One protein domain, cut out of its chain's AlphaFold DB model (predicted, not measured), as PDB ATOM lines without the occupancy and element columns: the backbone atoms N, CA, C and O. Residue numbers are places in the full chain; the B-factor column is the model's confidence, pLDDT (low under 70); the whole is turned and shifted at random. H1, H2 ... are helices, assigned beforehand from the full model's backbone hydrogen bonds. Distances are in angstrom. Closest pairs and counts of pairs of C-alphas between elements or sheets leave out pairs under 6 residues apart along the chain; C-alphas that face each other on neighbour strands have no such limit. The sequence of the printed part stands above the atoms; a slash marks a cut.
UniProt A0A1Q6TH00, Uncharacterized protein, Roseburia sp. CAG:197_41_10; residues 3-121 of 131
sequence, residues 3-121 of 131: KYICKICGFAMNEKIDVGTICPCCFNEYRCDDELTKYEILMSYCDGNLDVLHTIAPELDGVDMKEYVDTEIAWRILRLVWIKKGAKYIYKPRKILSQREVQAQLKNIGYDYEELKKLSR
ATOM      1  N   LYS A   3      17.471 -23.022 -16.066       79.31
ATOM      2  CA  LYS A   3      17.675 -21.582 -16.253       79.31
ATOM      3  C   LYS A   3      19.055 -21.395 -16.871       79.31
ATOM      4  O   LYS A   3      20.033 -21.874 -16.298       79.31
ATOM      5  N   TYR A   4      19.131 -20.739 -18.020       91.56
ATOM      6  CA  TYR A   4      20.407 -20.365 -18.626       91.56
ATOM      7  C   TYR A   4      20.832 -19.027 -18.039       91.56
ATOM      8  O   TYR A   4      20.015 -18.122 -17.918       91.56
ATOM      9  N   ILE A   5      22.078 -18.899 -17.599       94.75
ATOM     10  CA  ILE A   5      22.524 -17.692 -16.902       94.75
ATOM     11  C   ILE A   5      23.314 -16.825 -17.865       94.75
ATOM     12  O   ILE A   5      24.317 -17.278 -18.418       94.75
ATOM     13  N   CYS A   6      22.883 -15.573 -18.022       95.38
ATOM     14  CA  CYS A   6      23.641 -14.593 -18.774       95.38
ATOM     15  C   CYS A   6      25.004 -14.369 -18.106       95.38
ATOM     16  O   CYS A   6      25.065 -13.979 -16.940       95.38
ATOM     17  N   LYS A   7      26.097 -14.600 -18.834       95.62
ATOM     18  CA  LYS A   7      27.462 -14.512 -18.300       95.62
ATOM     19  C   LYS A   7      27.921 -13.080 -18.049       95.62
ATOM     20  O   LYS A   7      28.812 -12.863 -17.234       95.62
ATOM     21  N   ILE A   8      27.252 -12.101 -18.656       96.44
ATOM     22  CA  ILE A   8      27.526 -10.677 -18.457       96.44
ATOM     23  C   ILE A   8      26.820 -10.176 -17.193       96.44
ATOM     24  O   ILE A   8      27.479  -9.824 -16.222       96.44
ATOM     25  N   CYS A   9      25.485 -10.189 -17.151       96.25
ATOM     26  CA  CYS A   9      24.728  -9.569 -16.054       96.25
ATOM     27  C   CYS A   9      24.147 -10.540 -15.020       96.25
ATOM     28  O   CYS A   9      23.525 -10.085 -14.062       96.25
ATOM     29  N   GLY A  10      24.289 -11.856 -15.210       96.00
ATOM     30  CA  GLY A  10      23.775 -12.881 -14.295       96.00
ATOM     31  C   GLY A  10      22.261 -13.111 -14.357       96.00
ATOM     32  O   GLY A  10      21.706 -13.840 -13.531       96.00
ATOM     33  N   PHE A  11      21.566 -12.497 -15.319       95.12
ATOM     34  CA  PHE A  11      20.131 -12.688 -15.515       95.12
ATOM     35  C   PHE A  11      19.805 -14.136 -15.905       95.12
ATOM     36  O   PHE A  11      20.462 -14.720 -16.768       95.12
ATOM     37  N   ALA A  12      18.775 -14.706 -15.280       93.69
ATOM     38  CA  ALA A  12      18.303 -16.049 -15.583       93.69
ATOM     39  C   ALA A  12      17.343 -16.028 -16.779       93.69
ATOM     40  O   ALA A  12      16.201 -15.587 -16.672       93.69
ATOM     41  N   MET A  13      17.820 -16.535 -17.906       89.31
ATOM     42  CA  MET A  13      17.107 -16.650 -19.166       89.31
ATOM     43  C   MET A  13      16.308 -17.952 -19.231       89.31
ATOM     44  O   MET A  13      16.717 -18.999 -18.713       89.31
ATOM     45  N   ASN A  14      15.153 -17.866 -19.891       86.00
ATOM     46  CA  ASN A  14      14.284 -19.012 -20.160       86.00
ATOM     47  C   ASN A  14      14.718 -19.789 -21.411       86.00
ATOM     48  O   ASN A  14      14.349 -20.951 -21.566       86.00
ATOM     49  N   GLU A  15      15.508 -19.156 -22.276       83.44
ATOM     50  CA  GLU A  15      15.973 -19.700 -23.547       83.44
ATOM     51  C   GLU A  15      17.448 -20.078 -23.466       83.44
ATOM     52  O   GLU A  15      18.211 -19.507 -22.679       83.44
ATOM     53  N   LYS A  16      17.835 -21.076 -24.266       87.56
ATOM     54  CA  LYS A  16      19.231 -21.485 -24.406       87.56
ATOM     55  C   LYS A  16      20.029 -20.308 -24.967       87.56
ATOM     56  O   LYS A  16      19.585 -19.663 -25.904       87.56
ATOM     57  N   ILE A  17      21.207 -20.075 -24.398       88.00
ATOM     58  CA  ILE A  17      22.156 -19.088 -24.911       88.00
ATOM     59  C   ILE A  17      22.945 -19.728 -26.059       88.00
ATOM     60  O   ILE A  17      23.562 -20.779 -25.868       88.00
ATOM     61  N   ASP A  18      22.890 -19.101 -27.230       89.50
ATOM     62  CA  ASP A  18      23.618 -19.457 -28.452       89.50
ATOM     63  C   ASP A  18      24.083 -18.181 -29.187       89.50
ATOM     64  O   ASP A  18      23.770 -17.070 -28.748       89.50
ATOM     65  N   VAL A  19      24.809 -18.333 -30.297       90.25
ATOM     66  CA  VAL A  19      25.201 -17.216 -31.181       90.25
ATOM     67  C   VAL A  19      23.970 -16.373 -31.542       90.25
ATOM     68  O   VAL A  19      22.931 -16.924 -31.913       90.25
ATOM     69  N   GLY A  20      24.073 -15.052 -31.407       90.75
ATOM     70  CA  GLY A  20      22.997 -14.104 -31.713       90.75
ATOM     71  C   GLY A  20      21.894 -14.005 -30.652       90.75
ATOM     72  O   GLY A  20      20.907 -13.289 -30.811       90.75
ATOM     73  N   THR A  21      22.014 -14.732 -29.536       92.88
ATOM     74  CA  THR A  21      21.057 -14.586 -28.434       92.88
ATOM     75  C   THR A  21      21.243 -13.221 -27.780       92.88
ATOM     76  O   THR A  21      22.344 -12.895 -27.353       92.88
ATOM     77  N   ILE A  22      20.169 -12.448 -27.608       93.19
ATOM     78  CA  ILE A  22      20.227 -11.149 -26.921       93.19
ATOM     79  C   ILE A  22      19.740 -11.308 -25.483       93.19
ATOM     80  O   ILE A  22      18.622 -11.761 -25.221       93.19
ATOM     81  N   CYS A  23      20.560 -10.905 -24.510       93.19
ATOM     82  CA  CYS A  23      20.114 -10.889 -23.121       93.19
ATOM     83  C   CYS A  23      19.051  -9.794 -22.913       93.19
ATOM     84  O   CYS A  23      19.365  -8.618 -23.075       93.19
ATOM     85  N   PRO A  24      17.833 -10.099 -22.429       91.06
ATOM     86  CA  PRO A  24      16.800  -9.074 -22.241       91.06
ATOM     87  C   PRO A  24      17.146  -8.063 -21.131       91.06
ATOM     88  O   PRO A  24      16.581  -6.972 -21.069       91.06
ATOM     89  N   CYS A  25      18.083  -8.415 -20.247       93.44
ATOM     90  CA  CYS A  25      18.546  -7.526 -19.194       93.44
ATOM     91  C   CYS A  25      19.614  -6.560 -19.719       93.44
ATOM     92  O   CYS A  25      19.328  -5.378 -19.875       93.44
ATOM     93  N   CYS A  26      20.828  -7.045 -20.004       93.81
ATOM     94  CA  CYS A  26      21.946  -6.181 -20.401       93.81
ATOM     95  C   CYS A  26      22.007  -5.861 -21.898       93.81
ATOM     96  O   CYS A  26      22.875  -5.092 -22.290       93.81
ATOM     97  N   PHE A  27      21.121  -6.448 -22.709       92.44
ATOM     98  CA  PHE A  27      21.005  -6.227 -24.155       92.44
ATOM     99  C   PHE A  27      22.271  -6.512 -24.961       92.44
ATOM    100  O   PHE A  27      22.419  -5.995 -26.054       92.44
ATOM    101  N   ASN A  28      23.169  -7.332 -24.411       92.94
ATOM    102  CA  ASN A  28      24.322  -7.809 -25.158       92.94
ATOM    103  C   ASN A  28      23.937  -9.059 -25.954       92.94
ATOM    104  O   ASN A  28      23.228  -9.930 -25.422       92.94
ATOM    105  N   GLU A  29      24.424  -9.127 -27.184       93.56
ATOM    106  CA  GLU A  29      24.298 -10.229 -28.125       93.56
ATOM    107  C   GLU A  29      25.508 -11.169 -28.022       93.56
ATOM    108  O   GLU A  29      26.662 -10.760 -28.154       93.56
ATOM    109  N   TYR A  30      25.245 -12.446 -27.742       91.94
ATOM    110  CA  TYR A  30      26.293 -13.455 -27.573       91.94
ATOM    111  C   TYR A  30      26.983 -13.788 -28.894       91.94
ATOM    112  O   TYR A  30      26.307 -14.094 -29.876       91.94
ATOM    113  N   ARG A  31      28.321 -13.868 -28.864       90.25
ATOM    114  CA  ARG A  31      29.200 -14.113 -30.024       90.25
ATOM    115  C   ARG A  31      29.137 -12.993 -31.064       90.25
ATOM    116  O   ARG A  31      29.316 -13.243 -32.251       90.25
ATOM    117  N   CYS A  32      28.827 -11.786 -30.603       90.50
ATOM    118  CA  CYS A  32      28.822 -10.558 -31.391       90.50
ATOM    119  C   CYS A  32      29.407  -9.417 -30.551       90.50
ATOM    120  O   CYS A  32      30.501  -8.949 -30.836       90.50
ATOM    121  N   ASP A  33      28.744  -9.033 -29.454       91.56
ATOM    122  CA  ASP A  33      29.228  -7.940 -28.591       91.56
ATOM    123  C   ASP A  33      30.462  -8.331 -27.760       91.56
ATOM    124  O   ASP A  33      31.181  -7.472 -27.252       91.56
ATOM    125  N   ASP A  34      30.694  -9.633 -27.578       90.62
ATOM    126  CA  ASP A  34      31.793 -10.218 -26.807       90.62
ATOM    127  C   ASP A  34      33.007 -10.628 -27.663       90.62
ATOM    128  O   ASP A  34      33.946 -11.231 -27.140       90.62
ATOM    129  N   GLU A  35      33.030 -10.256 -28.946       93.56
ATOM    130  CA  GLU A  35      34.187 -10.387 -29.840       93.56
ATOM    131  C   GLU A  35      35.025  -9.099 -29.830       93.56
ATOM    132  O   GLU A  35      35.076  -8.350 -30.800       93.56
ATOM    133  N   LEU A  36      35.673  -8.821 -28.696       94.50
ATOM    134  CA  LEU A  36      36.473  -7.608 -28.498       94.50
ATOM    135  C   LEU A  36      37.967  -7.876 -28.696       94.50
ATOM    136  O   LEU A  36      38.496  -8.885 -28.235       94.50
ATOM    137  N   THR A  37      38.677  -6.931 -29.299       96.31
ATOM    138  CA  THR A  37      40.145  -6.887 -29.310       96.31
ATOM    139  C   THR A  37      40.691  -6.073 -28.137       96.31
ATOM    140  O   THR A  37      40.005  -5.215 -27.569       96.31
ATOM    141  N   LYS A  38      41.965  -6.283 -27.777       96.25
ATOM    142  CA  LYS A  38      42.634  -5.444 -26.763       96.25
ATOM    143  C   LYS A  38      42.617  -3.961 -27.155       96.25
ATOM    144  O   LYS A  38      42.409  -3.110 -26.290       96.25
ATOM    145  N   TYR A  39      42.802  -3.653 -28.440       95.75
ATOM    146  CA  TYR A  39      42.738  -2.285 -28.957       95.75
ATOM    147  C   TYR A  39      41.368  -1.643 -28.720       95.75
ATOM    148  O   TYR A  39      41.302  -0.529 -28.203       95.75
ATOM    149  N   GLU A  40      40.276  -2.341 -29.039       94.81
ATOM    150  CA  GLU A  40      38.922  -1.829 -28.797       94.81
ATOM    151  C   GLU A  40      38.668  -1.595 -27.312       94.81
ATOM    152  O   GLU A  40      38.113  -0.561 -26.946       94.81
ATOM    153  N   ILE A  41      39.132  -2.495 -26.439       95.38
ATOM    154  CA  ILE A  41      38.967  -2.311 -24.995       95.38
ATOM    155  C   ILE A  41      39.721  -1.074 -24.504       95.38
ATOM    156  O   ILE A  41      39.167  -0.256 -23.763       95.38
ATOM    157  N   LEU A  42      40.972  -0.920 -24.938       95.56
ATOM    158  CA  LEU A  42      41.812   0.210 -24.568       95.56
ATOM    159  C   LEU A  42      41.209   1.538 -25.044       95.56
ATOM    160  O   LEU A  42      41.109   2.483 -24.263       95.56
ATOM    161  N   MET A  43      40.778   1.616 -26.300       95.00
ATOM    162  CA  MET A  43      40.308   2.874 -26.881       95.00
ATOM    163  C   MET A  43      38.869   3.210 -26.477       95.00
ATOM    164  O   MET A  43      38.593   4.345 -26.093       95.00
ATOM    165  N   SER A  44      37.954   2.240 -26.507       93.44
ATOM    166  CA  SER A  44      36.517   2.488 -26.310       93.44
ATOM    167  C   SER A  44      36.089   2.494 -24.843       93.44
ATOM    168  O   SER A  44      35.103   3.157 -24.500       93.44
ATOM    169  N   TYR A  45      36.810   1.765 -23.980       94.88
ATOM    170  CA  TYR A  45      36.454   1.613 -22.565       94.88
ATOM    171  C   TYR A  45      37.529   2.098 -21.592       94.88
ATOM    172  O   TYR A  45      37.233   2.244 -20.408       94.88
ATOM    173  N   CYS A  46      38.755   2.365 -22.046       95.06
ATOM    174  CA  CYS A  46      39.815   2.908 -21.189       95.06
ATOM    175  C   CYS A  46      40.324   4.281 -21.652       95.06
ATOM    176  O   CYS A  46      41.205   4.828 -20.998       95.06
ATOM    177  N   ASP A  47      39.792   4.845 -22.745       93.81
ATOM    178  CA  ASP A  47      40.225   6.137 -23.311       93.81
ATOM    179  C   ASP A  47      41.743   6.209 -23.579       93.81
ATOM    180  O   ASP A  47      42.412   7.203 -23.313       93.81
ATOM    181  N   GLY A  48      42.326   5.096 -24.035       94.44
ATOM    182  CA  GLY A  48      43.769   4.983 -24.265       94.44
ATOM    183  C   GLY A  48      44.617   4.827 -22.996       94.44
ATOM    184  O   GLY A  48      45.841   4.758 -23.093       94.44
ATOM    185  N   ASN A  49      44.009   4.747 -21.808       96.12
ATOM    186  CA  ASN A  49      44.724   4.642 -20.538       96.12
ATOM    187  C   ASN A  49      45.107   3.187 -20.203       96.12
ATOM    188  O   ASN A  49      44.264   2.364 -19.836       96.12
ATOM    189  N   LEU A  50      46.407   2.888 -20.283       96.12
ATOM    190  CA  LEU A  50      46.960   1.566 -19.970       96.12
ATOM    191  C   LEU A  50      46.874   1.203 -18.480       96.12
ATOM    192  O   LEU A  50      46.680   0.032 -18.175       96.12
ATOM    193  N   ASP A  51      46.945   2.169 -17.560       97.19
ATOM    194  CA  ASP A  51      46.811   1.892 -16.121       97.19
ATOM    195  C   ASP A  51      45.383   1.442 -15.783       97.19
ATOM    196  O   ASP A  51      45.167   0.542 -14.967       97.19
ATOM    197  N   VAL A  52      44.386   2.038 -16.449       96.81
ATOM    198  CA  VAL A  52      42.984   1.610 -16.342       96.81
ATOM    199  C   VAL A  52      42.817   0.202 -16.905       96.81
ATOM    200  O   VAL A  52      42.219  -0.638 -16.231       96.81
ATOM    201  N   LEU A  53      43.377  -0.073 -18.090       96.81
ATOM    202  CA  LEU A  53      43.343  -1.404 -18.702       96.81
ATOM    203  C   LEU A  53      43.962  -2.459 -17.776       96.81
ATOM    204  O   LEU A  53      43.313  -3.461 -17.480       96.81
ATOM    205  N   HIS A  54      45.163  -2.194 -17.260       97.06
ATOM    206  CA  HIS A  54      45.856  -3.063 -16.312       97.06
ATOM    207  C   HIS A  54      45.027  -3.293 -15.043       97.06
ATOM    208  O   HIS A  54      44.962  -4.401 -14.523       97.06
ATOM    209  N   THR A  55      44.326  -2.268 -14.551       96.94
ATOM    210  CA  THR A  55      43.492  -2.396 -13.348       96.94
ATOM    211  C   THR A  55      42.270  -3.295 -13.569       96.94
ATOM    212  O   THR A  55      41.887  -4.044 -12.670       96.94
ATOM    213  N   ILE A  56      41.616  -3.219 -14.733       95.56
ATOM    214  CA  ILE A  56      40.366  -3.959 -14.992       95.56
ATOM    215  C   ILE A  56      40.591  -5.334 -15.639       95.56
ATOM    216  O   ILE A  56      39.736  -6.220 -15.507       95.56
ATOM    217  N   ALA A  57      41.710  -5.505 -16.342       95.94
ATOM    218  CA  ALA A  57      42.074  -6.693 -17.106       95.94
ATOM    219  C   ALA A  57      43.613  -6.824 -17.230       95.94
ATOM    220  O   ALA A  57      44.148  -6.719 -18.338       95.94
ATOM    221  N   PRO A  58      44.339  -7.058 -16.117       96.56
ATOM    222  CA  PRO A  58      45.803  -7.207 -16.126       96.56
ATOM    223  C   PRO A  58      46.284  -8.367 -17.011       96.56
ATOM    224  O   PRO A  58      47.412  -8.371 -17.495       96.56
ATOM    225  N   GLU A  59      45.417  -9.346 -17.277       95.88
ATOM    226  CA  GLU A  59      45.691 -10.468 -18.175       95.88
ATOM    227  C   GLU A  59      46.011 -10.019 -19.612       95.88
ATOM    228  O   GLU A  59      46.607 -10.774 -20.378       95.88
ATOM    229  N   LEU A  60      45.646  -8.786 -19.977       96.00
ATOM    230  CA  LEU A  60      45.881  -8.230 -21.303       96.00
ATOM    231  C   LEU A  60      47.258  -7.583 -21.472       96.00
ATOM    232  O   LEU A  60      47.589  -7.226 -22.602       96.00
ATOM    233  N   ASP A  61      48.086  -7.446 -20.433       93.50
ATOM    234  CA  ASP A  61      49.385  -6.756 -20.531       93.50
ATOM    235  C   ASP A  61      50.281  -7.332 -21.643       93.50
ATOM    236  O   ASP A  61      50.878  -6.577 -22.414       93.50
ATOM    237  N   GLY A  62      50.293  -8.661 -21.796       89.69
ATOM    238  CA  GLY A  62      51.082  -9.383 -22.805       89.69
ATOM    239  C   GLY A  62      50.359  -9.715 -24.116       89.69
ATOM    240  O   GLY A  62      50.966 -10.332 -24.985       89.69
ATOM    241  N   VAL A  63      49.084  -9.343 -24.263       92.81
ATOM    242  CA  VAL A  63      48.271  -9.667 -25.451       92.81
ATOM    243  C   VAL A  63      48.521  -8.649 -26.568       92.81
ATOM    244  O   VAL A  63      48.686  -7.451 -26.294       92.81
ATOM    245  N   ASP A  64      48.554  -9.105 -27.826       94.88
ATOM    246  CA  ASP A  64      48.684  -8.219 -28.988       94.88
ATOM    247  C   ASP A  64      47.443  -7.326 -29.138       94.88
ATOM    248  O   ASP A  64      46.316  -7.723 -28.849       94.88
ATOM    249  N   MET A  65      47.635  -6.090 -29.601       92.44
ATOM    250  CA  MET A  65      46.545  -5.117 -29.720       92.44
ATOM    251  C   MET A  65      45.424  -5.576 -30.663       92.44
ATOM    252  O   MET A  65      44.270  -5.212 -30.446       92.44
ATOM    253  N   LYS A  66      45.749  -6.346 -31.707       91.94
ATOM    254  CA  LYS A  66      44.797  -6.786 -32.739       91.94
ATOM    255  C   LYS A  66      44.185  -8.153 -32.454       91.94
ATOM    256  O   LYS A  66      43.331  -8.596 -33.217       91.94
ATOM    257  N   GLU A  67      44.641  -8.834 -31.411       92.69
ATOM    258  CA  GLU A  67      44.131 -10.148 -31.054       92.69
ATOM    259  C   GLU A  67      42.795 -10.017 -30.317       92.69
ATOM    260  O   GLU A  67      42.611  -9.128 -29.475       92.69
ATOM    261  N   TYR A  68      41.857 -10.904 -30.656       94.12
ATOM    262  CA  TYR A  68      40.619 -11.047 -29.901       94.12
ATOM    263  C   TYR A  68      40.938 -11.549 -28.500       94.12
ATOM    264  O   TYR A  68      41.692 -12.506 -28.323       94.12
ATOM    265  N   VAL A  69      40.349 -10.904 -27.501       95.81
ATOM    266  CA  VAL A  69      40.530 -11.319 -26.116       95.81
ATOM    267  C   VAL A  69      39.701 -12.562 -25.819       95.81
ATOM    268  O   VAL A  69      38.708 -12.854 -26.490       95.81
ATOM    269  N   ASP A  70      40.083 -13.276 -24.763       95.31
ATOM    270  CA  ASP A  70      39.253 -14.352 -24.237       95.31
ATOM    271  C   ASP A  70      37.840 -13.835 -23.915       95.31
ATOM    272  O   ASP A  70      37.658 -12.764 -23.325       95.31
ATOM    273  N   THR A  71      36.825 -14.609 -24.299       94.62
ATOM    274  CA  THR A  71      35.421 -14.215 -24.155       94.62
ATOM    275  C   THR A  71      35.049 -13.911 -22.695       94.62
ATOM    276  O   THR A  71      34.223 -13.034 -22.441       94.62
ATOM    277  N   GLU A  72      35.672 -14.558 -21.702       94.94
ATOM    278  CA  GLU A  72      35.438 -14.244 -20.289       94.94
ATOM    279  C   GLU A  72      35.947 -12.847 -19.901       94.94
ATOM    280  O   GLU A  72      35.314 -12.165 -19.080       94.94
ATOM    281  N   ILE A  73      37.045 -12.389 -20.515       96.25
ATOM    282  CA  ILE A  73      37.552 -11.019 -20.361       96.25
ATOM    283  C   ILE A  73      36.569 -10.045 -21.010       96.25
ATOM    284  O   ILE A  73      36.151  -9.085 -20.358       96.25
ATOM    285  N   ALA A  74      36.114 -10.320 -22.237       96.69
ATOM    286  CA  ALA A  74      35.110  -9.493 -22.905       96.69
ATOM    287  C   ALA A  74      33.829  -9.364 -22.057       96.69
ATOM    288  O   ALA A  74      33.377  -8.254 -21.763       96.69
ATOM    289  N   TRP A  75      33.299 -10.474 -21.529       97.38
ATOM    290  CA  TRP A  75      32.132 -10.454 -20.641       97.38
ATOM    291  C   TRP A  75      32.347  -9.638 -19.365       97.38
ATOM    292  O   TRP A  75      31.405  -8.997 -18.888       97.38
ATOM    293  N   ARG A  76      33.558  -9.649 -18.790       96.44
ATOM    294  CA  ARG A  76      33.905  -8.789 -17.645       96.44
ATOM    295  C   ARG A  76      33.820  -7.314 -18.014       96.44
ATOM    296  O   ARG A  76      33.188  -6.562 -17.274       96.44
ATOM    297  N   ILE A  77      34.385  -6.913 -19.150       96.62
ATOM    298  CA  ILE A  77      34.331  -5.523 -19.619       96.62
ATOM    299  C   ILE A  77      32.881  -5.091 -19.871       96.62
ATOM    300  O   ILE A  77      32.425  -4.097 -19.302       96.62
ATOM    301  N   LEU A  78      32.104  -5.888 -20.608       96.44
ATOM    302  CA  LEU A  78      30.690  -5.607 -20.890       96.44
ATOM    303  C   LEU A  78      29.840  -5.530 -19.610       96.44
ATOM    304  O   LEU A  78      28.911  -4.722 -19.508       96.44
ATOM    305  N   ARG A  79      30.178  -6.315 -18.581       97.19
ATOM    306  CA  ARG A  79      29.528  -6.238 -17.263       97.19
ATOM    307  C   ARG A  79      29.817  -4.915 -16.564       97.19
ATOM    308  O   ARG A  79      28.898  -4.326 -15.992       97.19
ATOM    309  N   LEU A  80      31.062  -4.438 -16.609       97.19
ATOM    310  CA  LEU A  80      31.419  -3.126 -16.066       97.19
ATOM    311  C   LEU A  80      30.676  -2.011 -16.807       97.19
ATOM    312  O   LEU A  80      30.148  -1.109 -16.155       97.19
ATOM    313  N   VAL A  81      30.547  -2.107 -18.136       95.56
ATOM    314  CA  VAL A  81      29.754  -1.167 -18.950       95.56
ATOM    315  C   VAL A  81      28.290  -1.170 -18.511       95.56
ATOM    316  O   VAL A  81      27.718  -0.109 -18.253       95.56
ATOM    317  N   TRP A  82      27.682  -2.349 -18.360       95.31
ATOM    318  CA  TRP A  82      26.300  -2.477 -17.895       95.31
ATOM    319  C   TRP A  82      26.093  -1.837 -16.514       95.31
ATOM    320  O   TRP A  82      25.135  -1.083 -16.325       95.31
ATOM    321  N   ILE A  83      27.012  -2.060 -15.568       95.69
ATOM    322  CA  ILE A  83      26.971  -1.443 -14.232       95.69
ATOM    323  C   ILE A  83      27.147   0.076 -14.316       95.69
ATOM    324  O   ILE A  83      26.368   0.804 -13.697       95.69
ATOM    325  N   LYS A  84      28.107   0.567 -15.111       94.31
ATOM    326  CA  LYS A  84      28.342   2.004 -15.322       94.31
ATOM    327  C   LYS A  84      27.106   2.704 -15.888       94.31
ATOM    328  O   LYS A  84      26.769   3.795 -15.441       94.31
ATOM    329  N   LYS A  85      26.384   2.050 -16.806       91.00
ATOM    330  CA  LYS A  85      25.115   2.534 -17.384       91.00
ATOM    331  C   LYS A  85      23.912   2.417 -16.429       91.00
ATOM    332  O   LYS A  85      22.780   2.683 -16.835       91.00
ATOM    333  N   GLY A  86      24.139   2.039 -15.170       91.50
ATOM    334  CA  GLY A  86      23.120   1.962 -14.123       91.50
ATOM    335  C   GLY A  86      22.398   0.619 -14.042       91.50
ATOM    336  O   GLY A  86      21.310   0.565 -13.483       91.50
ATOM    337  N   ALA A  87      22.966  -0.452 -14.606       92.50
ATOM    338  CA  ALA A  87      22.388  -1.797 -14.597       92.50
ATOM    339  C   ALA A  87      20.925  -1.823 -15.087       92.50
ATOM    340  O   ALA A  87      20.019  -2.347 -14.433       92.50
ATOM    341  N   LYS A  88      20.687  -1.205 -16.247       88.19
ATOM    342  CA  LYS A  88      19.363  -1.137 -16.875       88.19
ATOM    343  C   LYS A  88      18.948  -2.520 -17.383       88.19
ATOM    344  O   LYS A  88      19.755  -3.225 -17.982       88.19
ATOM    345  N   TYR A  89      17.691  -2.877 -17.147       88.62
ATOM    346  CA  TYR A  89      16.957  -3.916 -17.857       88.62
ATOM    347  C   TYR A  89      16.318  -3.256 -19.081       88.62
ATOM    348  O   TYR A  89      15.435  -2.406 -18.937       88.62
ATOM    349  N   ILE A  90      16.824  -3.574 -20.270       85.12
ATOM    350  CA  ILE A  90      16.523  -2.820 -21.497       85.12
ATOM    351  C   ILE A  90      15.283  -3.367 -22.219       85.12
ATOM    352  O   ILE A  90      14.577  -2.614 -22.895       85.12
ATOM    353  N   TYR A  91      14.967  -4.653 -22.053       83.19
ATOM    354  CA  TYR A  91      13.761  -5.227 -22.642       83.19
ATOM    355  C   TYR A  91      12.491  -4.680 -21.975       83.19
ATOM    356  O   TYR A  91      12.506  -4.289 -20.811       83.19
ATOM    357  N   LYS A  92      11.367  -4.628 -22.696       78.75
ATOM    358  CA  LYS A  92      10.133  -4.026 -22.166       78.75
ATOM    359  C   LYS A  92       9.579  -4.836 -20.970       78.75
ATOM    360  O   LYS A  92       9.460  -6.055 -21.091       78.75
ATOM    361  N   PRO A  93       9.186  -4.183 -19.853       80.25
ATOM    362  CA  PRO A  93       9.332  -2.751 -19.566       80.25
ATOM    363  C   PRO A  93      10.783  -2.371 -19.212       80.25
ATOM    364  O   PRO A  93      11.399  -3.000 -18.351       80.25
ATOM    365  N   ARG A  94      11.297  -1.297 -19.841       85.56
ATOM    366  CA  ARG A  94      12.613  -0.723 -19.517       85.56
ATOM    367  C   ARG A  94      12.620  -0.318 -18.036       85.56
ATOM    368  O   ARG A  94      11.742   0.434 -17.614       85.56
ATOM    369  N   LYS A  95      13.596  -0.784 -17.251       90.44
ATOM    370  CA  LYS A  95      13.753  -0.383 -15.839       90.44
ATOM    371  C   LYS A  95      15.213  -0.299 -15.415       90.44
ATOM    372  O   LYS A  95      16.041  -1.082 -15.864       90.44
ATOM    373  N   ILE A  96      15.527   0.617 -14.504       89.94
ATOM    374  CA  ILE A  96      16.780   0.576 -13.740       89.94
ATOM    375  C   ILE A  96      16.586  -0.446 -12.620       89.94
ATOM    376  O   ILE A  96      15.605  -0.360 -11.878       89.94
ATOM    377  N   LEU A  97      17.479  -1.430 -12.520       93.00
ATOM    378  CA  LEU A  97      17.416  -2.416 -11.448       93.00
ATOM    379  C   LEU A  97      17.829  -1.785 -10.117       93.00
ATOM    380  O   LEU A  97      18.787  -1.016 -10.039       93.00
ATOM    381  N   SER A  98      17.134  -2.157  -9.046       94.88
ATOM    382  CA  SER A  98      17.591  -1.847  -7.695       94.88
ATOM    383  C   SER A  98      18.913  -2.561  -7.402       94.88
ATOM    384  O   SER A  98      19.192  -3.640  -7.926       94.88
ATOM    385  N   GLN A  99      19.711  -2.008  -6.489       94.50
ATOM    386  CA  GLN A  99      20.968  -2.629  -6.061       94.50
ATOM    387  C   GLN A  99      20.788  -4.096  -5.627       94.50
ATOM    388  O   GLN A  99      21.608  -4.949  -5.968       94.50
ATOM    389  N   ARG A 100      19.692  -4.412  -4.926       95.94
ATOM    390  CA  ARG A 100      19.385  -5.779  -4.483       95.94
ATOM    391  C   ARG A 100      19.149  -6.731  -5.657       95.94
ATOM    392  O   ARG A 100      19.585  -7.878  -5.598       95.94
ATOM    393  N   GLU A 101      18.468  -6.274  -6.708       95.81
ATOM    394  CA  GLU A 101      18.260  -7.065  -7.927       95.81
ATOM    395  C   GLU A 101      19.587  -7.324  -8.644       95.81
ATOM    396  O   GLU A 101      19.874  -8.469  -8.991       95.81
ATOM    397  N   VAL A 102      20.431  -6.298  -8.794       96.50
ATOM    398  CA  VAL A 102      21.752  -6.441  -9.426       96.50
ATOM    399  C   VAL A 102      22.623  -7.430  -8.652       96.50
ATOM    400  O   VAL A 102      23.175  -8.355  -9.243       96.50
ATOM    401  N   GLN A 103      22.686  -7.303  -7.324       97.06
ATOM    402  CA  GLN A 103      23.408  -8.241  -6.460       97.06
ATOM    403  C   GLN A 103      22.884  -9.676  -6.595       97.06
ATOM    404  O   GLN A 103      23.672 -10.618  -6.660       97.06
ATOM    405  N   ALA A 104      21.563  -9.866  -6.649       95.38
ATOM    406  CA  ALA A 104      20.973 -11.190  -6.825       95.38
ATOM    407  C   ALA A 104      21.337 -11.811  -8.183       95.38
ATOM    408  O   ALA A 104      21.610 -13.007  -8.243       95.38
ATOM    409  N   GLN A 105      21.377 -11.014  -9.255       95.75
ATOM    410  CA  GLN A 105      21.808 -11.505 -10.561       95.75
ATOM    411  C   GLN A 105      23.300 -11.857 -10.573       95.75
ATOM    412  O   GLN A 105      23.659 -12.957 -10.984       95.75
ATOM    413  N   LEU A 106      24.170 -10.971 -10.080       97.25
ATOM    414  CA  LEU A 106      25.622 -11.183 -10.084       97.25
ATOM    415  C   LEU A 106      26.057 -12.400  -9.254       97.25
ATOM    416  O   LEU A 106      27.005 -13.091  -9.630       97.25
ATOM    417  N   LYS A 107      25.311 -12.751  -8.199       96.19
ATOM    418  CA  LYS A 107      25.523 -14.002  -7.452       96.19
ATOM    419  C   LYS A 107      25.411 -15.258  -8.318       96.19
ATOM    420  O   LYS A 107      26.120 -16.221  -8.052       96.19
ATOM    421  N   ASN A 108      24.592 -15.252  -9.373       95.81
ATOM    422  CA  ASN A 108      24.465 -16.404 -10.277       95.81
ATOM    423  C   ASN A 108      25.740 -16.668 -11.092       95.81
ATOM    424  O   ASN A 108      25.882 -17.743 -11.671       95.81
ATOM    425  N   ILE A 109      26.635 -15.681 -11.169       96.00
ATOM    426  CA  ILE A 109      27.904 -15.754 -11.899       96.00
ATOM    427  C   ILE A 109      29.119 -15.516 -10.992       96.00
ATOM    428  O   ILE A 109      30.227 -15.411 -11.498       96.00
ATOM    429  N   GLY A 110      28.924 -15.464  -9.668       96.19
ATOM    430  CA  GLY A 110      30.010 -15.398  -8.686       96.19
ATOM    431  C   GLY A 110      30.677 -14.029  -8.521       96.19
ATOM    432  O   GLY A 110      31.819 -13.987  -8.080       96.19
ATOM    433  N   TYR A 111      29.999 -12.926  -8.853       96.69
ATOM    434  CA  TYR A 111      30.574 -11.578  -8.749       96.69
ATOM    435  C   TYR A 111      29.956 -10.736  -7.626       96.69
ATOM    436  O   TYR A 111      28.747 -10.800  -7.380       96.69
ATOM    437  N   ASP A 112      30.780  -9.888  -7.003       96.50
ATOM    438  CA  ASP A 112      30.344  -8.876  -6.043       96.50
ATOM    439  C   ASP A 112      30.014  -7.539  -6.727       96.50
ATOM    440  O   ASP A 112      30.755  -7.031  -7.570       96.50
ATOM    441  N   TYR A 113      28.874  -6.953  -6.362       96.44
ATOM    442  CA  TYR A 113      28.417  -5.703  -6.968       96.44
ATOM    443  C   TYR A 113      29.262  -4.496  -6.549       96.44
ATOM    444  O   TYR A 113      29.497  -3.617  -7.375       96.44
ATOM    445  N   GLU A 114      29.702  -4.417  -5.293       95.69
ATOM    446  CA  GLU A 114      30.424  -3.245  -4.791       95.69
ATOM    447  C   GLU A 114      31.848  -3.186  -5.346       95.69
ATOM    448  O   GLU A 114      32.328  -2.105  -5.690       95.69
ATOM    449  N   GLU A 115      32.505  -4.335  -5.508       95.88
ATOM    450  CA  GLU A 115      33.788  -4.432  -6.213       95.88
ATOM    451  C   GLU A 115      33.657  -3.987  -7.671       95.88
ATOM    452  O   GLU A 115      34.373  -3.086  -8.119       95.88
ATOM    453  N   LEU A 116      32.675  -4.531  -8.394       96.81
ATOM    454  CA  LEU A 116      32.448  -4.158  -9.788       96.81
ATOM    455  C   LEU A 116      32.049  -2.688  -9.944       96.81
ATOM    456  O   LEU A 116      32.456  -2.045 -10.906       96.81
ATOM    457  N   LYS A 117      31.294  -2.123  -8.997       96.19
ATOM    458  CA  LYS A 117      30.906  -0.707  -8.999       96.19
ATOM    459  C   LYS A 117      32.099   0.228  -8.801       96.19
ATOM    460  O   LYS A 117      32.079   1.349  -9.308       96.19
ATOM    461  N   LYS A 118      33.136  -0.197  -8.067       96.56
ATOM    462  CA  LYS A 118      34.402   0.550  -7.972       96.56
ATOM    463  C   LYS A 118      35.129   0.526  -9.315       96.56
ATOM    464  O   LYS A 118      35.470   1.588  -9.824       96.56
ATOM    465  N   LEU A 119      35.278  -0.654  -9.919       96.75
ATOM    466  CA  LEU A 119      35.951  -0.822 -11.212       96.75
ATOM    467  C   LEU A 119      35.214  -0.114 -12.358       96.75
ATOM    468  O   LEU A 119      35.835   0.538 -13.190       96.75
ATOM    469  N   SER A 120      33.879  -0.145 -12.375       96.31
ATOM    470  CA  SER A 120      33.073   0.486 -13.429       96.31
ATOM    471  C   SER A 120      33.196   2.014 -13.455       96.31
ATOM    472  O   SER A 120      32.790   2.656 -14.422       96.31
ATOM    473  N   ARG A 121      33.698   2.627 -12.374       95.81
ATOM    474  CA  ARG A 121      33.991   4.066 -12.335       95.81
ATOM    475  C   ARG A 121      35.266   4.414 -13.099       95.81
ATOM    476  O   ARG A 121      35.365   5.551 -13.541       95.81
TER     477      ARG A 121
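What this domain is: This is residues 3 to 121 of the 131 residues of an uncharacterized protein of Roseburia sp. CAG:197_41_10 (UniProt A0A1Q6TH00). Little of this domain is regular structure: one helix, H3, fills the middle, the pair H1 and H2 lies towards one end of the longest axis, and loops with H4 lie towards the other. H5 packs crosswise on residues 80 to 84 of H3. The printed part has 119 residues with five named helices, H1 to H5, and no named strand; the class is all helix, by 46 residues. It is compact, radius of gyration of the C-alphas 14.1 A, spanning 39 by 30 by 23 A.

Where its parts are: Pass residues 3 to 37, without a named element, to C-alpha 38 at (42.634, -5.444, -26.763); there H1 begins, residues 38 to 46. Then find H2, 50 to 56, H3, 71 to 84, 19.8 A long, H4, 99 to 107, 12.3 A, and H5, 113 to 119, ending at (35.951, -0.822, -11.212).

How they stand to each other: H3 touches H5, about perpendicular at 85 degrees; the closest C-alphas, Leu 80 and Leu 116, are 6.4 A apart. H4 only just touches H5, with 3 pairs of C-alphas within 8 A, the closest Gln 103 and Tyr 113. H1 touches H2, closest at C-alphas 46 and 52, 5.9 A. Every O i to N i+4 pair is within hydrogen-bond range in H1 to H5.

The domain as a whole: The printed part has no cut; the links H2 to H3 and H3 to H4 are long. No printed residue is under 70 in pLDDT.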